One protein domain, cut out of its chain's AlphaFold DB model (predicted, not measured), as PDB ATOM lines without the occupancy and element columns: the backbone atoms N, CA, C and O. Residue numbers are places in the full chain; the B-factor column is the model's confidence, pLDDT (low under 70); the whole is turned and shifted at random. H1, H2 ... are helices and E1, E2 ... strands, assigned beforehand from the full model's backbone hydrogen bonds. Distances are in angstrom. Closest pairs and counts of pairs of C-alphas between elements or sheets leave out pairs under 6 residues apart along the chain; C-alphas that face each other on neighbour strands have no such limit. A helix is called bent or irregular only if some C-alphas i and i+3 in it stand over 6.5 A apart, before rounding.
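Overview. This is residues 120 to 154, 186 to 228 and 248 to 299 of the 314 residues of the protein "Hypothetical protein" of Leptocylindrus danicus (UniProt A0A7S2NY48). A short two-strand ribbon, E1 beside E3, sits between helices H2 and H4, with H1 beside E1; H2 crosses H1, and H3 packs on H2. H5 and the loop of residues 283 to 293 lie at the H4 end, E2 at the opposite end. The printed part has 130 residues, under half in named elements, in the order H1 E1 E2 H2 E3 H3 H4 H5; the sheet E1 E3 is parallel and the class mostly helix. It is compact, with a radius of gyration of the C-alphas of 14.3 A and spans of 42 by 34 by 28 A.

Along the chain. E1 is residues 140 to 143, E3 208 to 211, E2 149 to 151. H1, residues 125 to 134, begins at C-alpha 125 (-13.603, -46.449, -5.373) and is 14.0 A long. H2, residues 188 to 198, is 15.9 A long; H3, 248 to 261, 18.8 A. H3 is only just irregular: C-alphas 250 and 253 are 6.9 A apart. H4 is 277 to 282; H5, 294 to 298, ends at C-alpha 298 (-5.380, -61.694, -6.523).

Arrangement. E1 and E3 are parallel at 35 degrees; N 142 and O 209 are 2.9 A apart, within hydrogen-bond range. The closest C-alphas of E3 and H4, Glu 209 and Ile 279, are 6.9 A apart; those of E1 and H1, Arg 133 and Leu 140, 6.5 A; those of E1 and H2, Ile 142 and Tyr 188, 7.1 A. H1 and H2 touch at Tyr 130 and Ala 192, closest C-alphas 6.3 A, at a steep tilt of 63 degrees, the same way. H2 and H3 touch at Val 198 and Pro 253, closest C-alphas 5.7 A. H4 and H5 are close but not clearly touching, closest C-alphas Lys 277 and Trp 295, 7.4 A. E2 pairs with no named strand. Every O i to N i+4 pair is within hydrogen-bond range in H2, H4 and H5; H1 has 3 of 6, H3 8 of 10.

Size, cuts and confidence. C-alphas 154 and 291, the farthest apart, are 42.9 A apart. Residues 155 to 185 and 229 to 247 are not printed; the C-alpha gaps are 14.2 A and 16.4 A. The links H3 to H4 and H4 to H5 are long. Residues 274 and 281 to 294 have pLDDT under 70.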
ATOM      1  N   LYS A 120     -12.533 -36.992   4.728       87.12
ATOM      2  CA  LYS A 120     -13.836 -37.464   5.234       87.12
ATOM      3  C   LYS A 120     -14.834 -37.909   4.148       87.12
ATOM      4  O   LYS A 120     -15.986 -38.186   4.481       87.12
ATOM      5  N   ALA A 121     -14.414 -38.042   2.886       87.19
ATOM      6  CA  ALA A 121     -15.215 -38.700   1.861       87.19
ATOM      7  C   ALA A 121     -15.433 -40.180   2.231       87.19
ATOM      8  O   ALA A 121     -14.556 -40.841   2.784       87.19
ATOM      9  N   ASN A 122     -16.617 -40.714   1.938       81.94
ATOM     10  CA  ASN A 122     -16.958 -42.120   2.191       81.94
ATOM     11  C   ASN A 122     -16.819 -43.004   0.941       81.94
ATOM     12  O   ASN A 122     -16.997 -44.220   1.024       81.94
ATOM     13  N   LYS A 123     -16.514 -42.395  -0.208       86.44
ATOM     14  CA  LYS A 123     -16.428 -43.045  -1.506       86.44
ATOM     15  C   LYS A 123     -15.003 -42.925  -2.051       86.44
ATOM     16  O   LYS A 123     -14.579 -41.852  -2.461       86.44
ATOM     17  N   TYR A 124     -14.266 -44.033  -1.997       91.00
ATOM     18  CA  TYR A 124     -12.853 -44.108  -2.393       91.00
ATOM     19  C   TYR A 124     -12.632 -44.828  -3.729       91.00
ATOM     20  O   TYR A 124     -11.569 -44.714  -4.323       91.00
ATOM     21  N   ASP A 125     -13.642 -45.552  -4.210       87.44
ATOM     22  CA  ASP A 125     -13.603 -46.449  -5.373       87.44
ATOM     23  C   ASP A 125     -13.201 -45.779  -6.695       87.44
ATOM     24  O   ASP A 125     -12.802 -46.483  -7.611       87.44
ATOM     25  N   TYR A 126     -13.249 -44.450  -6.800       94.31
ATOM     26  CA  TYR A 126     -12.767 -43.732  -7.981       94.31
ATOM     27  C   TYR A 126     -11.247 -43.799  -8.141       94.31
ATOM     28  O   TYR A 126     -10.750 -44.262  -9.163       94.31
ATOM     29  N   ILE A 127     -10.512 -43.334  -7.129       97.06
ATOM     30  CA  ILE A 127      -9.050 -43.206  -7.177       97.06
ATOM     31  C   ILE A 127      -8.393 -44.492  -6.661       97.06
ATOM     32  O   ILE A 127      -7.412 -44.954  -7.244       97.06
ATOM     33  N   ASP A 128      -8.973 -45.143  -5.639       95.94
ATOM     34  CA  ASP A 128      -8.493 -46.447  -5.164       95.94
ATOM     35  C   ASP A 128      -8.474 -47.482  -6.299       95.94
ATOM     36  O   ASP A 128      -7.606 -48.345  -6.287       95.94
ATOM     37  N   TRP A 129      -9.377 -47.408  -7.288       95.75
ATOM     38  CA  TRP A 129      -9.379 -48.334  -8.430       95.75
ATOM     39  C   TRP A 129      -8.072 -48.281  -9.238       95.75
ATOM     40  O   TRP A 129      -7.583 -49.340  -9.642       95.75
ATOM     41  N   TYR A 130      -7.493 -47.084  -9.417       97.50
ATOM     42  CA  TYR A 130      -6.199 -46.898 -10.083       97.50
ATOM     43  C   TYR A 130      -5.071 -47.435  -9.208       97.50
ATOM     44  O   TYR A 130      -4.297 -48.283  -9.651       97.50
ATOM     45  N   PHE A 131      -5.005 -47.001  -7.944       97.75
ATOM     46  CA  PHE A 131      -3.950 -47.440  -7.029       97.75
ATOM     47  C   PHE A 131      -3.960 -48.945  -6.800       97.75
ATOM     48  O   PHE A 131      -2.901 -49.560  -6.782       97.75
ATOM     49  N   ASP A 132      -5.139 -49.556  -6.677       95.12
ATOM     50  CA  ASP A 132      -5.282 -50.991  -6.455       95.12
ATOM     51  C   ASP A 132      -4.605 -51.826  -7.535       95.12
ATOM     52  O   ASP A 132      -4.017 -52.860  -7.211       95.12
ATOM     53  N   ARG A 133      -4.671 -51.362  -8.784       93.62
ATOM     54  CA  ARG A 133      -4.040 -52.001  -9.940       93.62
ATOM     55  C   ARG A 133      -2.560 -51.651 -10.026       93.62
ATOM     56  O   ARG A 133      -1.728 -52.551 -10.060       93.62
ATOM     57  N   LEU A 134      -2.238 -50.363  -9.942       95.38
ATOM     58  CA  LEU A 134      -0.873 -49.848 -10.044       95.38
ATOM     59  C   LEU A 134       0.078 -50.475  -9.013       95.38
ATOM     60  O   LEU A 134       1.113 -51.011  -9.388       95.38
ATOM     61  N   VAL A 135      -0.281 -50.504  -7.722       94.81
ATOM     62  CA  VAL A 135       0.604 -51.040  -6.656       94.81
ATOM     63  C   VAL A 135       0.765 -52.566  -6.685       94.81
ATOM     64  O   VAL A 135       1.443 -53.136  -5.831       94.81
ATOM     65  N   ARG A 136       0.086 -53.238  -7.617       91.00
ATOM     66  CA  ARG A 136       0.124 -54.688  -7.823       91.00
ATOM     67  C   ARG A 136       0.662 -55.059  -9.205       91.00
ATOM     68  O   ARG A 136       0.575 -56.231  -9.555       91.00
ATOM     69  N   ASP A 137       1.188 -54.086  -9.952       87.69
ATOM     70  CA  ASP A 137       1.655 -54.247 -11.333       87.69
ATOM     71  C   ASP A 137       0.568 -54.828 -12.258       87.69
ATOM     72  O   ASP A 137       0.838 -55.666 -13.118       87.69
ATOM     73  N   LEU A 138      -0.689 -54.415 -12.049       87.56
ATOM     74  CA  LEU A 138      -1.814 -54.833 -12.887       87.56
ATOM     75  C   LEU A 138      -2.091 -53.803 -13.984       87.56
ATOM     76  O   LEU A 138      -2.000 -52.599 -13.716       87.56
ATOM     77  N   PRO A 139      -2.525 -54.249 -15.174       89.12
ATOM     78  CA  PRO A 139      -3.025 -53.346 -16.199       89.12
ATOM     79  C   PRO A 139      -4.246 -52.549 -15.728       89.12
ATOM     80  O   PRO A 139      -5.036 -52.986 -14.884       89.12
ATOM     81  N   LEU A 140      -4.395 -51.359 -16.305       93.38
ATOM     82  CA  LEU A 140      -5.516 -50.448 -16.129       93.38
ATOM     83  C   LEU A 140      -6.436 -50.554 -17.355       93.38
ATOM     84  O   LEU A 140      -6.110 -49.982 -18.396       93.38
ATOM     85  N   PRO A 141      -7.581 -51.252 -17.259       92.88
ATOM     86  CA  PRO A 141      -8.549 -51.297 -18.343       92.88
ATOM     87  C   PRO A 141      -9.305 -49.969 -18.417       92.88
ATOM     88  O   PRO A 141     -10.106 -49.650 -17.534       92.88
ATOM     89  N   ILE A 142      -9.049 -49.187 -19.466       95.44
ATOM     90  CA  ILE A 142      -9.617 -47.846 -19.674       95.44
ATOM     91  C   ILE A 142     -10.487 -47.854 -20.940       95.44
ATOM     92  O   ILE A 142     -10.018 -48.280 -21.991       95.44
ATOM     93  N   PRO A 143     -11.746 -47.390 -20.886       95.31
ATOM     94  CA  PRO A 143     -12.644 -47.462 -22.035       95.31
ATOM     95  C   PRO A 143     -12.223 -46.509 -23.160       95.31
ATOM     96  O   PRO A 143     -11.821 -45.369 -22.905       95.31
ATOM     97  N   ASN A 144     -12.430 -46.940 -24.404       95.25
ATOM     98  CA  ASN A 144     -12.027 -46.252 -25.633       95.25
ATOM     99  C   ASN A 144     -10.542 -45.864 -25.593       95.25
ATOM    100  O   ASN A 144      -9.723 -46.640 -25.123       95.25
ATOM    101  N   ASP A 145     -10.178 -44.674 -26.069       95.94
ATOM    102  CA  ASP A 145      -8.799 -44.172 -26.087       95.94
ATOM    103  C   ASP A 145      -8.346 -43.527 -24.762       95.94
ATOM    104  O   ASP A 145      -7.203 -43.085 -24.642       95.94
ATOM    105  N   GLY A 146      -9.229 -43.457 -23.760       97.00
ATOM    106  CA  GLY A 146      -8.956 -42.849 -22.459       97.00
ATOM    107  C   GLY A 146      -8.830 -41.321 -22.463       97.00
ATOM    108  O   GLY A 146      -8.486 -40.754 -21.425       97.00
ATOM    109  N   ASN A 147      -9.113 -40.646 -23.585       97.12
ATOM    110  CA  ASN A 147      -9.054 -39.182 -23.699       97.12
ATOM    111  C   ASN A 147     -10.329 -38.485 -23.202       97.12
ATOM    112  O   ASN A 147     -10.407 -37.256 -23.205       97.12
ATOM    113  N   GLN A 148     -11.338 -39.247 -22.782       96.00
ATOM    114  CA  GLN A 148     -12.557 -38.693 -22.212       96.00
ATOM    115  C   GLN A 148     -12.239 -37.915 -20.935       96.00
ATOM    116  O   GLN A 148     -11.477 -38.366 -20.078       96.00
ATOM    117  N   MET A 149     -12.856 -36.744 -20.811       95.88
ATOM    118  CA  MET A 149     -12.583 -35.805 -19.733       95.88
ATOM    119  C   MET A 149     -13.471 -36.065 -18.519       95.88
ATOM    120  O   MET A 149     -14.688 -36.264 -18.629       95.88
ATOM    121  N   VAL A 150     -12.854 -35.957 -17.345       95.38
ATOM    122  CA  VAL A 150     -13.501 -36.050 -16.039       95.38
ATOM    123  C   VAL A 150     -13.038 -34.923 -15.125       95.38
ATOM    124  O   VAL A 150     -11.892 -34.473 -15.187       95.38
ATOM    125  N   SER A 151     -13.940 -34.473 -14.253       93.56
ATOM    126  CA  SER A 151     -13.601 -33.618 -13.119       93.56
ATOM    127  C   SER A 151     -13.730 -34.423 -11.827       93.56
ATOM    128  O   SER A 151     -14.697 -35.170 -11.651       93.56
ATOM    129  N   LEU A 152     -12.750 -34.289 -10.933       95.38
ATOM    130  CA  LEU A 152     -12.819 -34.796  -9.566       95.38
ATOM    131  C   LEU A 152     -12.722 -33.608  -8.617       95.38
ATOM    132  O   LEU A 152     -11.780 -32.821  -8.705       95.38
ATOM    133  N   THR A 153     -13.694 -33.470  -7.719       95.25
ATOM    134  CA  THR A 153     -13.814 -32.283  -6.857       95.25
ATOM    135  C   THR A 153     -13.514 -32.646  -5.412       95.25
ATOM    136  O   THR A 153     -14.044 -33.634  -4.899       95.25
ATOM    137  N   ASN A 154     -12.666 -31.858  -4.748       96.50
ATOM    138  CA  ASN A 154     -12.352 -32.068  -3.340       96.50
ATOM    139  C   ASN A 154     -13.598 -31.784  -2.471       96.50
ATOM    140  O   ASN A 154     -14.356 -30.847  -2.726       96.50
ATOM    141  N   TYR A 186      -9.229 -33.596 -16.317       96.62
ATOM    142  CA  TYR A 186      -8.197 -34.573 -16.650       96.62
ATOM    143  C   TYR A 186      -8.795 -35.644 -17.555       96.62
ATOM    144  O   TYR A 186      -9.974 -35.981 -17.407       96.62
ATOM    145  N   SER A 187      -8.008 -36.181 -18.484       98.12
ATOM    146  CA  SER A 187      -8.397 -37.408 -19.175       98.12
ATOM    147  C   SER A 187      -8.274 -38.618 -18.242       98.12
ATOM    148  O   SER A 187      -7.611 -38.555 -17.200       98.12
ATOM    149  N   TYR A 188      -8.877 -39.751 -18.599       98.25
ATOM    150  CA  TYR A 188      -8.682 -40.999 -17.851       98.25
ATOM    151  C   TYR A 188      -7.216 -41.437 -17.825       98.25
ATOM    152  O   TYR A 188      -6.724 -41.887 -16.787       98.25
ATOM    153  N   ASN A 189      -6.502 -41.214 -18.928       98.19
ATOM    154  CA  ASN A 189      -5.068 -41.467 -19.015       98.19
ATOM    155  C   ASN A 189      -4.267 -40.538 -18.089       98.19
ATOM    156  O   ASN A 189      -3.356 -40.997 -17.403       98.19
ATOM    157  N   ASP A 190      -4.625 -39.252 -18.006       98.25
ATOM    158  CA  ASP A 190      -3.954 -38.313 -17.097       98.25
ATOM    159  C   ASP A 190      -4.111 -38.748 -15.637       98.25
ATOM    160  O   ASP A 190      -3.134 -38.759 -14.891       98.25
ATOM    161  N   VAL A 191      -5.316 -39.164 -15.225       98.44
ATOM    162  CA  VAL A 191      -5.554 -39.664 -13.860       98.44
ATOM    163  C   VAL A 191      -4.700 -40.901 -13.573       98.44
ATOM    164  O   VAL A 191      -4.093 -40.977 -12.503       98.44
ATOM    165  N   ALA A 192      -4.599 -41.834 -14.525       98.38
ATOM    166  CA  ALA A 192      -3.742 -43.009 -14.399       98.38
ATOM    167  C   ALA A 192      -2.270 -42.635 -14.179       98.38
ATOM    168  O   ALA A 192      -1.644 -43.133 -13.241       98.38
ATOM    169  N   PHE A 193      -1.727 -41.735 -15.004       98.56
ATOM    170  CA  PHE A 193      -0.325 -41.331 -14.905       98.56
ATOM    171  C   PHE A 193      -0.030 -40.520 -13.641       98.56
ATOM    172  O   PHE A 193       0.989 -40.773 -13.002       98.56
ATOM    173  N   MET A 194      -0.925 -39.620 -13.222       98.50
ATOM    174  CA  MET A 194      -0.763 -38.900 -11.954       98.50
ATOM    175  C   MET A 194      -0.788 -39.856 -10.751       98.50
ATOM    176  O   MET A 194      -0.011 -39.694  -9.811       98.50
ATOM    177  N   CYS A 195      -1.647 -40.884 -10.774       98.69
ATOM    178  CA  CYS A 195      -1.653 -41.914  -9.734       98.69
ATOM    179  C   CYS A 195      -0.356 -42.741  -9.744       98.69
ATOM    180  O   CYS A 195       0.189 -43.043  -8.685       98.69
ATOM    181  N   ALA A 196       0.157 -43.105 -10.923       98.56
ATOM    182  CA  ALA A 196       1.413 -43.844 -11.040       98.56
ATOM    183  C   ALA A 196       2.596 -43.046 -10.473       98.56
ATOM    184  O   ALA A 196       3.371 -43.585  -9.684       98.56
ATOM    185  N   GLU A 197       2.674 -41.752 -10.796       98.56
ATOM    186  CA  GLU A 197       3.718 -40.846 -10.311       98.56
ATOM    187  C   GLU A 197       3.774 -40.809  -8.777       98.56
ATOM    188  O   GLU A 197       4.823 -41.081  -8.191       98.56
ATOM    189  N   VAL A 198       2.643 -40.560  -8.103       98.38
ATOM    190  CA  VAL A 198       2.622 -40.495  -6.626       98.38
ATOM    191  C   VAL A 198       2.836 -41.856  -5.959       98.38
ATOM    192  O   VAL A 198       3.286 -41.914  -4.817       98.38
ATOM    193  N   ALA A 199       2.551 -42.952  -6.669       98.00
ATOM    194  CA  ALA A 199       2.843 -44.310  -6.221       98.00
ATOM    195  C   ALA A 199       4.304 -44.738  -6.478       98.00
ATOM    196  O   ALA A 199       4.679 -45.852  -6.111       98.00
ATOM    197  N   GLY A 200       5.133 -43.880  -7.091       97.56
ATOM    198  CA  GLY A 200       6.532 -44.179  -7.409       97.56
ATOM    199  C   GLY A 200       6.704 -45.169  -8.565       97.56
ATOM    200  O   GLY A 200       7.683 -45.918  -8.596       97.56
ATOM    201  N   ILE A 201       5.744 -45.212  -9.490       97.38
ATOM    202  CA  ILE A 201       5.740 -46.108 -10.647       97.38
ATOM    203  C   ILE A 201       6.102 -45.303 -11.893       97.38
ATOM    204  O   ILE A 201       5.398 -44.371 -12.278       97.38
ATOM    205  N   GLU A 202       7.203 -45.695 -12.534       95.81
ATOM    206  CA  GLU A 202       7.665 -45.100 -13.790       95.81
ATOM    207  C   GLU A 202       6.599 -45.216 -14.884       95.81
ATOM    208  O   GLU A 202       5.954 -46.259 -15.035       95.81
ATOM    209  N   LYS A 203       6.454 -44.163 -15.694       94.12
ATOM    210  CA  LYS A 203       5.418 -44.071 -16.731       94.12
ATOM    211  C   LYS A 203       5.457 -45.249 -17.709       94.12
ATOM    212  O   LYS A 203       4.409 -45.738 -18.120       94.12
ATOM    213  N   GLU A 204       6.647 -45.734 -18.050       92.44
ATOM    214  CA  GLU A 204       6.869 -46.843 -18.985       92.44
ATOM    215  C   GLU A 204       6.415 -48.203 -18.434       92.44
ATOM    216  O   GLU A 204       6.276 -49.155 -19.200       92.44
ATOM    217  N   LYS A 205       6.193 -48.310 -17.117       90.75
ATOM    218  CA  LYS A 205       5.655 -49.515 -16.469       90.75
ATOM    219  C   LYS A 205       4.131 -49.511 -16.380       90.75
ATOM    220  O   LYS A 205       3.545 -50.543 -16.063       90.75
ATOM    221  N   VAL A 206       3.487 -48.372 -16.640       94.00
ATOM    222  CA  VAL A 206       2.029 -48.259 -16.608       94.00
ATOM    223  C   VAL A 206       1.449 -48.943 -17.843       94.00
ATOM    224  O   VAL A 206       1.681 -48.518 -18.973       94.00
ATOM    225  N   GLN A 207       0.671 -49.997 -17.618       91.75
ATOM    226  CA  GLN A 207       0.002 -50.757 -18.670       91.75
ATOM    227  C   GLN A 207      -1.435 -50.249 -18.810       91.75
ATOM    228  O   GLN A 207      -2.282 -50.538 -17.965       91.75
ATOM    229  N   LEU A 208      -1.698 -49.450 -19.843       93.12
ATOM    230  CA  LEU A 208      -3.046 -48.998 -20.185       93.12
ATOM    231  C   LEU A 208      -3.637 -49.943 -21.232       93.12
ATOM    232  O   LEU A 208      -3.087 -50.063 -22.324       93.12
ATOM    233  N   GLU A 209      -4.754 -50.588 -20.900       91.62
ATOM    234  CA  GLU A 209      -5.449 -51.518 -21.791       91.62
ATOM    235  C   GLU A 209      -6.776 -50.917 -22.232       91.62
ATOM    236  O   GLU A 209      -7.743 -50.832 -21.473       91.62
ATOM    237  N   HIS A 210      -6.805 -50.463 -23.478       93.00
ATOM    238  CA  HIS A 210      -7.966 -49.811 -24.057       93.00
ATOM    239  C   HIS A 210      -8.987 -50.834 -24.562       93.00
ATOM    240  O   HIS A 210      -8.618 -51.795 -25.237       93.00
ATOM    241  N   PHE A 211     -10.267 -50.631 -24.247       91.50
ATOM    242  CA  PHE A 211     -11.344 -51.559 -24.620       91.50
ATOM    243  C   PHE A 211     -12.610 -50.832 -25.078       91.50
ATOM    244  O   PHE A 211     -12.838 -49.681 -24.702       91.50
ATOM    245  N   ASP A 212     -13.449 -51.511 -25.862       92.69
ATOM    246  CA  ASP A 212     -14.761 -50.990 -26.247       92.69
ATOM    247  C   ASP A 212     -15.752 -51.177 -25.081       92.69
ATOM    248  O   ASP A 212     -16.002 -52.309 -24.657       92.69
ATOM    249  N   PRO A 213     -16.307 -50.099 -24.496       91.56
ATOM    250  CA  PRO A 213     -17.266 -50.219 -23.404       91.56
ATOM    251  C   PRO A 213     -18.541 -50.981 -23.786       91.56
ATOM    252  O   PRO A 213     -19.182 -51.511 -22.875       91.56
ATOM    253  N   ASP A 214     -18.889 -51.059 -25.076       90.56
ATOM    254  CA  ASP A 214     -20.076 -51.769 -25.566       90.56
ATOM    255  C   ASP A 214     -19.919 -53.300 -25.496       90.56
ATOM    256  O   ASP A 214     -20.919 -54.023 -25.521       90.56
ATOM    257  N   ASP A 215     -18.696 -53.804 -25.294       88.44
ATOM    258  CA  ASP A 215     -18.429 -55.227 -25.040       88.44
ATOM    259  C   ASP A 215     -18.922 -55.685 -23.647       88.44
ATOM    260  O   ASP A 215     -18.923 -56.880 -23.339       88.44
ATOM    261  N   PHE A 216     -19.355 -54.754 -22.785       85.00
ATOM    262  CA  PHE A 216     -19.751 -55.032 -21.406       85.00
ATOM    263  C   PHE A 216     -21.144 -54.491 -21.081       85.00
ATOM    264  O   PHE A 216     -21.406 -53.298 -21.185       85.00
ATOM    265  N   GLU A 217     -22.006 -55.332 -20.499       82.06
ATOM    266  CA  GLU A 217     -23.273 -54.860 -19.909       82.06
ATOM    267  C   GLU A 217     -23.046 -53.837 -18.781       82.06
ATOM    268  O   GLU A 217     -23.847 -52.926 -18.561       82.06
ATOM    269  N   LYS A 218     -21.941 -53.996 -18.043       83.69
ATOM    270  CA  LYS A 218     -21.488 -53.061 -17.015       83.69
ATOM    271  C   LYS A 218     -19.986 -52.856 -17.133       83.69
ATOM    272  O   LYS A 218     -19.206 -53.755 -16.830       83.69
ATOM    273  N   THR A 219     -19.596 -51.643 -17.498       85.69
ATOM    274  CA  THR A 219     -18.196 -51.262 -17.665       85.69
ATOM    275  C   THR A 219     -17.401 -51.465 -16.357       85.69
ATOM    276  O   THR A 219     -17.815 -50.952 -15.311       85.69
ATOM    277  N   PRO A 220     -16.249 -52.164 -16.384       85.12
ATOM    278  CA  PRO A 220     -15.389 -52.413 -15.215       85.12
ATOM    279  C   PRO A 220     -14.522 -51.198 -14.806       85.12
ATOM    280  O   PRO A 220     -13.462 -51.341 -14.197       85.12
ATOM    281  N   PHE A 221     -14.992 -49.987 -15.110       93.44
ATOM    282  CA  PHE A 221     -14.286 -48.718 -14.942       93.44
ATOM    283  C   PHE A 221     -15.062 -47.795 -13.977       93.44
ATOM    284  O   PHE A 221     -16.295 -47.783 -14.011       93.44
ATOM    285  N   PRO A 222     -14.396 -47.028 -13.088       93.44
ATOM    286  CA  PRO A 222     -15.068 -46.262 -12.031       93.44
ATOM    287  C   PRO A 222     -15.842 -45.024 -12.519       93.44
ATOM    288  O   PRO A 222     -16.652 -44.472 -11.764       93.44
ATOM    289  N   PHE A 223     -15.614 -44.580 -13.758       94.94
ATOM    290  CA  PHE A 223     -16.304 -43.441 -14.371       94.94
ATOM    291  C   PHE A 223     -17.190 -43.878 -15.544       94.94
ATOM    292  O   PHE A 223     -17.145 -45.025 -15.987       94.94
ATOM    293  N   ARG A 224     -18.030 -42.966 -16.048       92.75
ATOM    294  CA  ARG A 224     -18.800 -43.235 -17.273       92.75
ATOM    295  C   ARG A 224     -17.836 -43.380 -18.461       92.75
ATOM    296  O   ARG A 224     -16.864 -42.644 -18.519       92.75
ATOM    297  N   PRO A 225     -18.091 -44.247 -19.446       91.75
ATOM    298  CA  PRO A 225     -17.176 -44.419 -20.580       91.75
ATOM    299  C   PRO A 225     -17.180 -43.246 -21.582       91.75
ATOM    300  O   PRO A 225     -16.503 -43.305 -22.604       91.75
ATOM    301  N   THR A 226     -17.916 -42.171 -21.304       91.81
ATOM    302  CA  THR A 226     -18.033 -40.961 -22.127       91.81
ATOM    303  C   THR A 226     -17.549 -39.732 -21.360       91.81
ATOM    304  O   THR A 226     -17.350 -39.797 -20.145       91.81
ATOM    305  N   ASN A 227     -17.409 -38.592 -22.051       93.62
ATOM    306  CA  ASN A 227     -17.267 -37.302 -21.375       93.62
ATOM    307  C   ASN A 227     -18.405 -37.131 -20.368       93.62
ATOM    308  O   ASN A 227     -19.583 -37.303 -20.688       93.62
ATOM    309  N   PHE A 228     -18.044 -36.803 -19.133       94.31
ATOM    310  CA  PHE A 228     -19.015 -36.563 -18.084       94.31
ATOM    311  C   PHE A 228     -18.431 -35.560 -17.107       94.31
ATOM    312  O   PHE A 228     -17.811 -35.938 -16.115       94.31
ATOM    313  N   LEU A 248      -6.740 -32.196  -8.064       96.38
ATOM    314  CA  LEU A 248      -6.431 -33.616  -7.947       96.38
ATOM    315  C   LEU A 248      -4.915 -33.849  -7.927       96.38
ATOM    316  O   LEU A 248      -4.433 -34.597  -7.087       96.38
ATOM    317  N   ALA A 249      -4.170 -33.179  -8.809       95.19
ATOM    318  CA  ALA A 249      -2.718 -33.317  -8.894       95.19
ATOM    319  C   ALA A 249      -2.002 -32.962  -7.576       95.19
ATOM    320  O   ALA A 249      -1.121 -33.698  -7.142       95.19
ATOM    321  N   GLU A 250      -2.395 -31.863  -6.921       96.88
ATOM    322  CA  GLU A 250      -1.791 -31.421  -5.653       96.88
ATOM    323  C   GLU A 250      -2.216 -32.290  -4.463       96.88
ATOM    324  O   GLU A 250      -1.443 -32.466  -3.522       96.88
ATOM    325  N   ASP A 251      -3.421 -32.862  -4.511       97.44
ATOM    326  CA  ASP A 251      -3.979 -33.644  -3.409       97.44
ATOM    327  C   ASP A 251      -3.621 -35.141  -3.484       97.44
ATOM    328  O   ASP A 251      -3.666 -35.841  -2.469       97.44
ATOM    329  N   LEU A 252      -3.250 -35.662  -4.659       98.25
ATOM    330  CA  LEU A 252      -2.910 -37.077  -4.846       98.25
ATOM    331  C   LEU A 252      -1.804 -37.600  -3.908       98.25
ATOM    332  O   LEU A 252      -1.970 -38.725  -3.431       98.25
ATOM    333  N   PRO A 253      -0.735 -36.849  -3.567       98.38
ATOM    334  CA  PRO A 253       0.258 -37.297  -2.589       98.38
ATOM    335  C   PRO A 253      -0.351 -37.619  -1.216       98.38
ATOM    336  O   PRO A 253      -0.199 -38.733  -0.713       98.38
ATOM    337  N   TRP A 254      -1.124 -36.690  -0.642       97.12
ATOM    338  CA  TRP A 254      -1.839 -36.920   0.621       97.12
ATOM    339  C   TRP A 254      -2.865 -38.056   0.484       97.12
ATOM    340  O   TRP A 254      -3.014 -38.890   1.385       97.12
ATOM    341  N   TYR A 255      -3.579 -38.120  -0.646       97.88
ATOM    342  CA  TYR A 255      -4.566 -39.169  -0.875       97.88
ATOM    343  C   TYR A 255      -3.901 -40.549  -0.906       97.88
ATOM    344  O   TYR A 255      -4.441 -41.497  -0.331       97.88
ATOM    345  N   TYR A 256      -2.739 -40.667  -1.553       98.19
ATOM    346  CA  TYR A 256      -1.972 -41.906  -1.637       98.19
ATOM    347  C   TYR A 256      -1.465 -42.348  -0.260       98.19
ATOM    348  O   TYR A 256      -1.642 -43.509   0.111       98.19
ATOM    349  N   GLU A 257      -0.948 -41.427   0.560       98.06
ATOM    350  CA  GLU A 257      -0.602 -41.725   1.957       98.06
ATOM    351  C   GLU A 257      -1.812 -42.271   2.729       98.06
ATOM    352  O   GLU A 257      -1.724 -43.296   3.413       98.06
ATOM    353  N   ALA A 258      -2.978 -41.639   2.568       96.38
ATOM    354  CA  ALA A 258      -4.213 -42.103   3.183       96.38
ATOM    355  C   ALA A 258      -4.655 -43.474   2.634       96.38
ATOM    356  O   ALA A 258      -5.153 -44.303   3.395       96.38
ATOM    357  N   TYR A 259      -4.482 -43.738   1.336       96.94
ATOM    358  CA  TYR A 259      -4.744 -45.036   0.704       96.94
ATOM    359  C   TYR A 259      -3.878 -46.144   1.314       96.94
ATOM    360  O   TYR A 259      -4.397 -47.195   1.705       96.94
ATOM    361  N   VAL A 260      -2.576 -45.890   1.475       97.94
ATOM    362  CA  VAL A 260      -1.643 -46.817   2.127       97.94
ATOM    363  C   VAL A 260      -2.039 -47.042   3.586       97.94
ATOM    364  O   VAL A 260      -2.133 -48.192   4.018       97.94
ATOM    365  N   ALA A 261      -2.367 -45.980   4.327       96.50
ATOM    366  CA  ALA A 261      -2.798 -46.070   5.724       96.50
ATOM    367  C   ALA A 261      -4.106 -46.866   5.909       96.50
ATOM    368  O   ALA A 261      -4.287 -47.527   6.931       96.50
ATOM    369  N   ARG A 262      -5.002 -46.865   4.909       94.69
ATOM    370  CA  ARG A 262      -6.204 -47.724   4.865       94.69
ATOM    371  C   ARG A 262      -5.895 -49.195   4.529       94.69
ATOM    372  O   ARG A 262      -6.821 -49.998   4.426       94.69
ATOM    373  N   GLY A 263      -4.625 -49.561   4.347       96.00
ATOM    374  CA  GLY A 263      -4.193 -50.908   3.969       96.00
ATOM    375  C   GLY A 263      -4.352 -51.206   2.477       96.00
ATOM    376  O   GLY A 263      -4.416 -52.373   2.100       96.00
ATOM    377  N   GLY A 264      -4.434 -50.176   1.626       95.56
ATOM    378  CA  GLY A 264      -4.622 -50.291   0.179       95.56
ATOM    379  C   GLY A 264      -3.734 -51.348  -0.498       95.56
ATOM    380  O   GLY A 264      -4.276 -52.284  -1.088       95.56
ATOM    381  N   PRO A 265      -2.397 -51.296  -0.350       95.00
ATOM    382  CA  PRO A 265      -1.488 -52.256  -0.986       95.00
ATOM    383  C   PRO A 265      -1.678 -53.714  -0.542       95.00
ATOM    384  O   PRO A 265      -1.417 -54.635  -1.308       95.00
ATOM    385  N   THR A 266      -2.162 -53.945   0.681       93.12
ATOM    386  CA  THR A 266      -2.293 -55.292   1.265       93.12
ATOM    387  C   THR A 266      -3.729 -55.802   1.308       93.12
ATOM    388  O   THR A 266      -3.957 -56.958   1.669       93.12
ATOM    389  N   LYS A 267      -4.728 -54.968   0.986       92.25
ATOM    390  CA  LYS A 267      -6.135 -55.382   1.035       92.25
ATOM    391  C   LYS A 267      -6.412 -56.474   0.001       92.25
ATOM    392  O   LYS A 267      -5.839 -56.480  -1.090       92.25
ATOM    393  N   SER A 268      -7.336 -57.370   0.344       89.81
ATOM    394  CA  SER A 268      -7.812 -58.399  -0.579       89.81
ATOM    395  C   SER A 268      -8.483 -57.767  -1.800       89.81
ATOM    396  O   SER A 268      -9.281 -56.823  -1.671       89.81
ATOM    397  N   MET A 269      -8.156 -58.324  -2.966       87.75
ATOM    398  CA  MET A 269      -8.741 -57.982  -4.261       87.75
ATOM    399  C   MET A 269      -9.801 -58.993  -4.719       87.75
ATOM    400  O   MET A 269     -10.394 -58.809  -5.781       87.75
ATOM    401  N   LYS A 270     -10.108 -60.001  -3.888       86.12
ATOM    402  CA  LYS A 270     -11.153 -60.989  -4.162       86.12
ATOM    403  C   LYS A 270     -12.492 -60.295  -4.441       86.12
ATOM    404  O   LYS A 270     -12.963 -59.504  -3.619       86.12
ATOM    405  N   GLY A 271     -13.087 -60.583  -5.596       82.94
ATOM    406  CA  GLY A 271     -14.337 -60.003  -6.087       82.94
ATOM    407  C   GLY A 271     -14.264 -58.531  -6.517       82.94
ATOM    408  O   GLY A 271     -15.308 -57.936  -6.773       82.94
ATOM    409  N   LYS A 272     -13.073 -57.914  -6.573       81.00
ATOM    410  CA  LYS A 272     -12.894 -56.489  -6.937       81.00
ATOM    411  C   LYS A 272     -12.314 -56.270  -8.327       81.00
ATOM    412  O   LYS A 272     -12.353 -55.152  -8.835       81.00
ATOM    413  N   LEU A 273     -11.780 -57.321  -8.927       78.31
ATOM    414  CA  LEU A 273     -11.084 -57.293 -10.209       78.31
ATOM    415  C   LEU A 273     -12.020 -57.536 -11.404       78.31
ATOM    416  O   LEU A 273     -11.574 -57.999 -12.444       78.31
ATOM    417  N   GLY A 274     -13.306 -57.218 -11.199       69.81
ATOM    418  CA  GLY A 274     -14.343 -57.055 -12.215       69.81
ATOM    419  C   GLY A 274     -14.479 -58.169 -13.257       69.81
ATOM    420  O   GLY A 274     -14.049 -59.309 -13.077       69.81
ATOM    421  N   SER A 275     -15.178 -57.825 -14.338       73.06
ATOM    422  CA  SER A 275     -15.296 -58.622 -15.565       73.06
ATOM    423  C   SER A 275     -14.185 -58.304 -16.573       73.06
ATOM    424  O   SER A 275     -14.114 -58.927 -17.623       73.06
ATOM    425  N   ASP A 276     -13.287 -57.372 -16.248       75.81
ATOM    426  CA  ASP A 276     -12.121 -56.949 -17.035       75.81
ATOM    427  C   ASP A 276     -11.020 -58.013 -17.132       75.81
ATOM    428  O   ASP A 276      -9.946 -57.751 -17.684       75.81
ATOM    429  N   LYS A 277     -11.277 -59.231 -16.640       74.19
ATOM    430  CA  LYS A 277     -10.302 -60.316 -16.666       74.19
ATOM    431  C   LYS A 277      -9.809 -60.605 -18.073       74.19
ATOM    432  O   LYS A 277      -8.608 -60.764 -18.248       74.19
ATOM    433  N   GLU A 278     -10.708 -60.618 -19.052       70.12
ATOM    434  CA  GLU A 278     -10.387 -60.914 -20.452       70.12
ATOM    435  C   GLU A 278      -9.576 -59.794 -21.117       70.12
ATOM    436  O   GLU A 278      -8.610 -60.095 -21.817       70.12
ATOM    437  N   ILE A 279      -9.884 -58.524 -20.808       77.12
ATOM    438  CA  ILE A 279      -9.114 -57.356 -21.275       77.12
ATOM    439  C   ILE A 279      -7.654 -57.488 -20.820       77.12
ATOM    440  O   ILE A 279      -6.723 -57.394 -21.614       77.12
ATOM    441  N   CYS A 280      -7.460 -57.771 -19.531       71.25
ATOM    442  CA  CYS A 280      -6.142 -57.779 -18.899       71.25
ATOM    443  C   CYS A 280      -5.352 -59.081 -19.135       71.25
ATOM    444  O   CYS A 280      -4.122 -59.090 -19.093       71.25
ATOM    445  N   PHE A 281      -6.042 -60.208 -19.350       61.88
ATOM    446  CA  PHE A 281      -5.417 -61.518 -19.561       61.88
ATOM    447  C   PHE A 281      -4.808 -61.635 -20.962       61.88
ATOM    448  O   PHE A 281      -3.725 -62.200 -21.124       61.88
ATOM    449  N   LEU A 282      -5.467 -61.068 -21.976       53.38
ATOM    450  CA  LEU A 282      -4.960 -61.074 -23.350       53.38
ATOM    451  C   LEU A 282      -3.766 -60.125 -23.552       53.38
ATOM    452  O   LEU A 282      -3.015 -60.305 -24.513       53.38
ATOM    453  N   SER A 283      -3.532 -59.177 -22.638       55.16
ATOM    454  CA  SER A 283      -2.481 -58.164 -22.788       55.16
ATOM    455  C   SER A 283      -1.059 -58.591 -22.384       55.16
ATOM    456  O   SER A 283      -0.108 -57.830 -22.543       55.16
ATOM    457  N   LYS A 284      -0.863 -59.874 -22.035       51.00
ATOM    458  CA  LYS A 284       0.430 -60.504 -21.667       51.00
ATOM    459  C   LYS A 284       0.959 -60.169 -20.269       51.00
ATOM    460  O   LYS A 284       2.172 -60.159 -20.066       51.00
ATOM    461  N   THR A 285       0.091 -60.022 -19.272       53.22
ATOM    462  CA  THR A 285       0.539 -60.028 -17.867       53.22
ATOM    463  C   THR A 285       0.816 -61.468 -17.403       53.22
ATOM    464  O   THR A 285       0.092 -62.034 -16.584       53.22
ATOM    465  N   THR A 286       1.821 -62.130 -17.984       52.88
ATOM    466  CA  THR A 286       2.370 -63.366 -17.404       52.88
ATOM    467  C   THR A 286       3.145 -62.988 -16.154       52.88
ATOM    468  O   THR A 286       4.005 -62.113 -16.226       52.88
ATOM    469  N   LEU A 287       2.848 -63.624 -15.020       56.94
ATOM    470  CA  LEU A 287       3.685 -63.470 -13.836       56.94
ATOM    471  C   LEU A 287       5.103 -63.966 -14.160       56.94
ATOM    472  O   LEU A 287       5.266 -65.013 -14.791       56.94
ATOM    473  N   ASP A 288       6.123 -63.242 -13.696       57.91
ATOM    474  CA  ASP A 288       7.534 -63.614 -13.885       57.91
ATOM    475  C   ASP A 288       7.884 -64.995 -13.272       57.91
ATOM    476  O   ASP A 288       8.948 -65.549 -13.557       57.91
ATOM    477  N   ASP A 289       7.007 -65.570 -12.435       57.59
ATOM    478  CA  ASP A 289       7.237 -66.774 -11.628       57.59
ATOM    479  C   ASP A 289       6.492 -68.055 -12.076       57.59
ATOM    480  O   ASP A 289       6.688 -69.101 -11.451       57.59
ATOM    481  N   GLY A 290       5.710 -68.057 -13.170       54.09
ATOM    482  CA  GLY A 290       5.171 -69.308 -13.736       54.09
ATOM    483  C   GLY A 290       3.795 -69.248 -14.415       54.09
ATOM    484  O   GLY A 290       3.341 -68.212 -14.878       54.09
ATOM    485  N   LEU A 291       3.142 -70.419 -14.504       52.00
ATOM    486  CA  LEU A 291       1.916 -70.709 -15.281       52.00
ATOM    487  C   LEU A 291       0.607 -70.096 -14.724       52.00
ATOM    488  O   LEU A 291      -0.472 -70.462 -15.188       52.00
ATOM    489  N   GLY A 292       0.679 -69.212 -13.727       59.75
ATOM    490  CA  GLY A 292      -0.489 -68.566 -13.119       59.75
ATOM    491  C   GLY A 292      -0.729 -67.163 -13.672       59.75
ATOM    492  O   GLY A 292       0.210 -66.449 -14.024       59.75
ATOM    493  N   SER A 293      -1.989 -66.744 -13.728       69.38
ATOM    494  CA  SER A 293      -2.351 -65.364 -14.042       69.38
ATOM    495  C   SER A 293      -2.304 -64.465 -12.801       69.38
ATOM    496  O   SER A 293      -2.446 -64.922 -11.665       69.38
ATOM    497  N   VAL A 294      -2.193 -63.152 -13.020       69.88
ATOM    498  CA  VAL A 294      -2.492 -62.098 -12.025       69.88
ATOM    499  C   VAL A 294      -3.783 -62.411 -11.248       69.88
ATOM    500  O   VAL A 294      -3.864 -62.192 -10.037       69.88
ATOM    501  N   TRP A 295      -4.800 -62.924 -11.942       73.44
ATOM    502  CA  TRP A 295      -6.104 -63.209 -11.360       73.44
ATOM    503  C   TRP A 295      -6.064 -64.413 -10.433       73.44
ATOM    504  O   TRP A 295      -6.641 -64.340  -9.356       73.44
ATOM    505  N   ASP A 296      -5.306 -65.457 -10.757       74.94
ATOM    506  CA  ASP A 296      -5.123 -66.597  -9.848       74.94
ATOM    507  C   ASP A 296      -4.477 -66.167  -8.521       74.94
ATOM    508  O   ASP A 296      -4.789 -66.713  -7.463       74.94
ATOM    509  N   LYS A 297      -3.618 -65.138  -8.559       78.25
ATOM    510  CA  LYS A 297      -2.966 -64.568  -7.373       78.25
ATOM    511  C   LYS A 297      -3.885 -63.655  -6.554       78.25
ATOM    512  O   LYS A 297      -3.849 -63.711  -5.325       78.25
ATOM    513  N   PHE A 298      -4.663 -62.785  -7.202       80.25
ATOM    514  CA  PHE A 298      -5.380 -61.694  -6.523       80.25
ATOM    515  C   PHE A 298      -6.909 -61.860  -6.449       80.25
ATOM    516  O   PHE A 298      -7.529 -61.279  -5.554       80.25
ATOM    517  N   ASP A 299      -7.517 -62.639  -7.344       78.25
ATOM    518  CA  ASP A 299      -8.959 -62.922  -7.406       78.25
ATOM    519  C   ASP A 299      -9.249 -64.296  -8.065       78.25
ATOM    520  O   ASP A 299      -9.763 -64.355  -9.196       78.25
TER     521      ASP A 299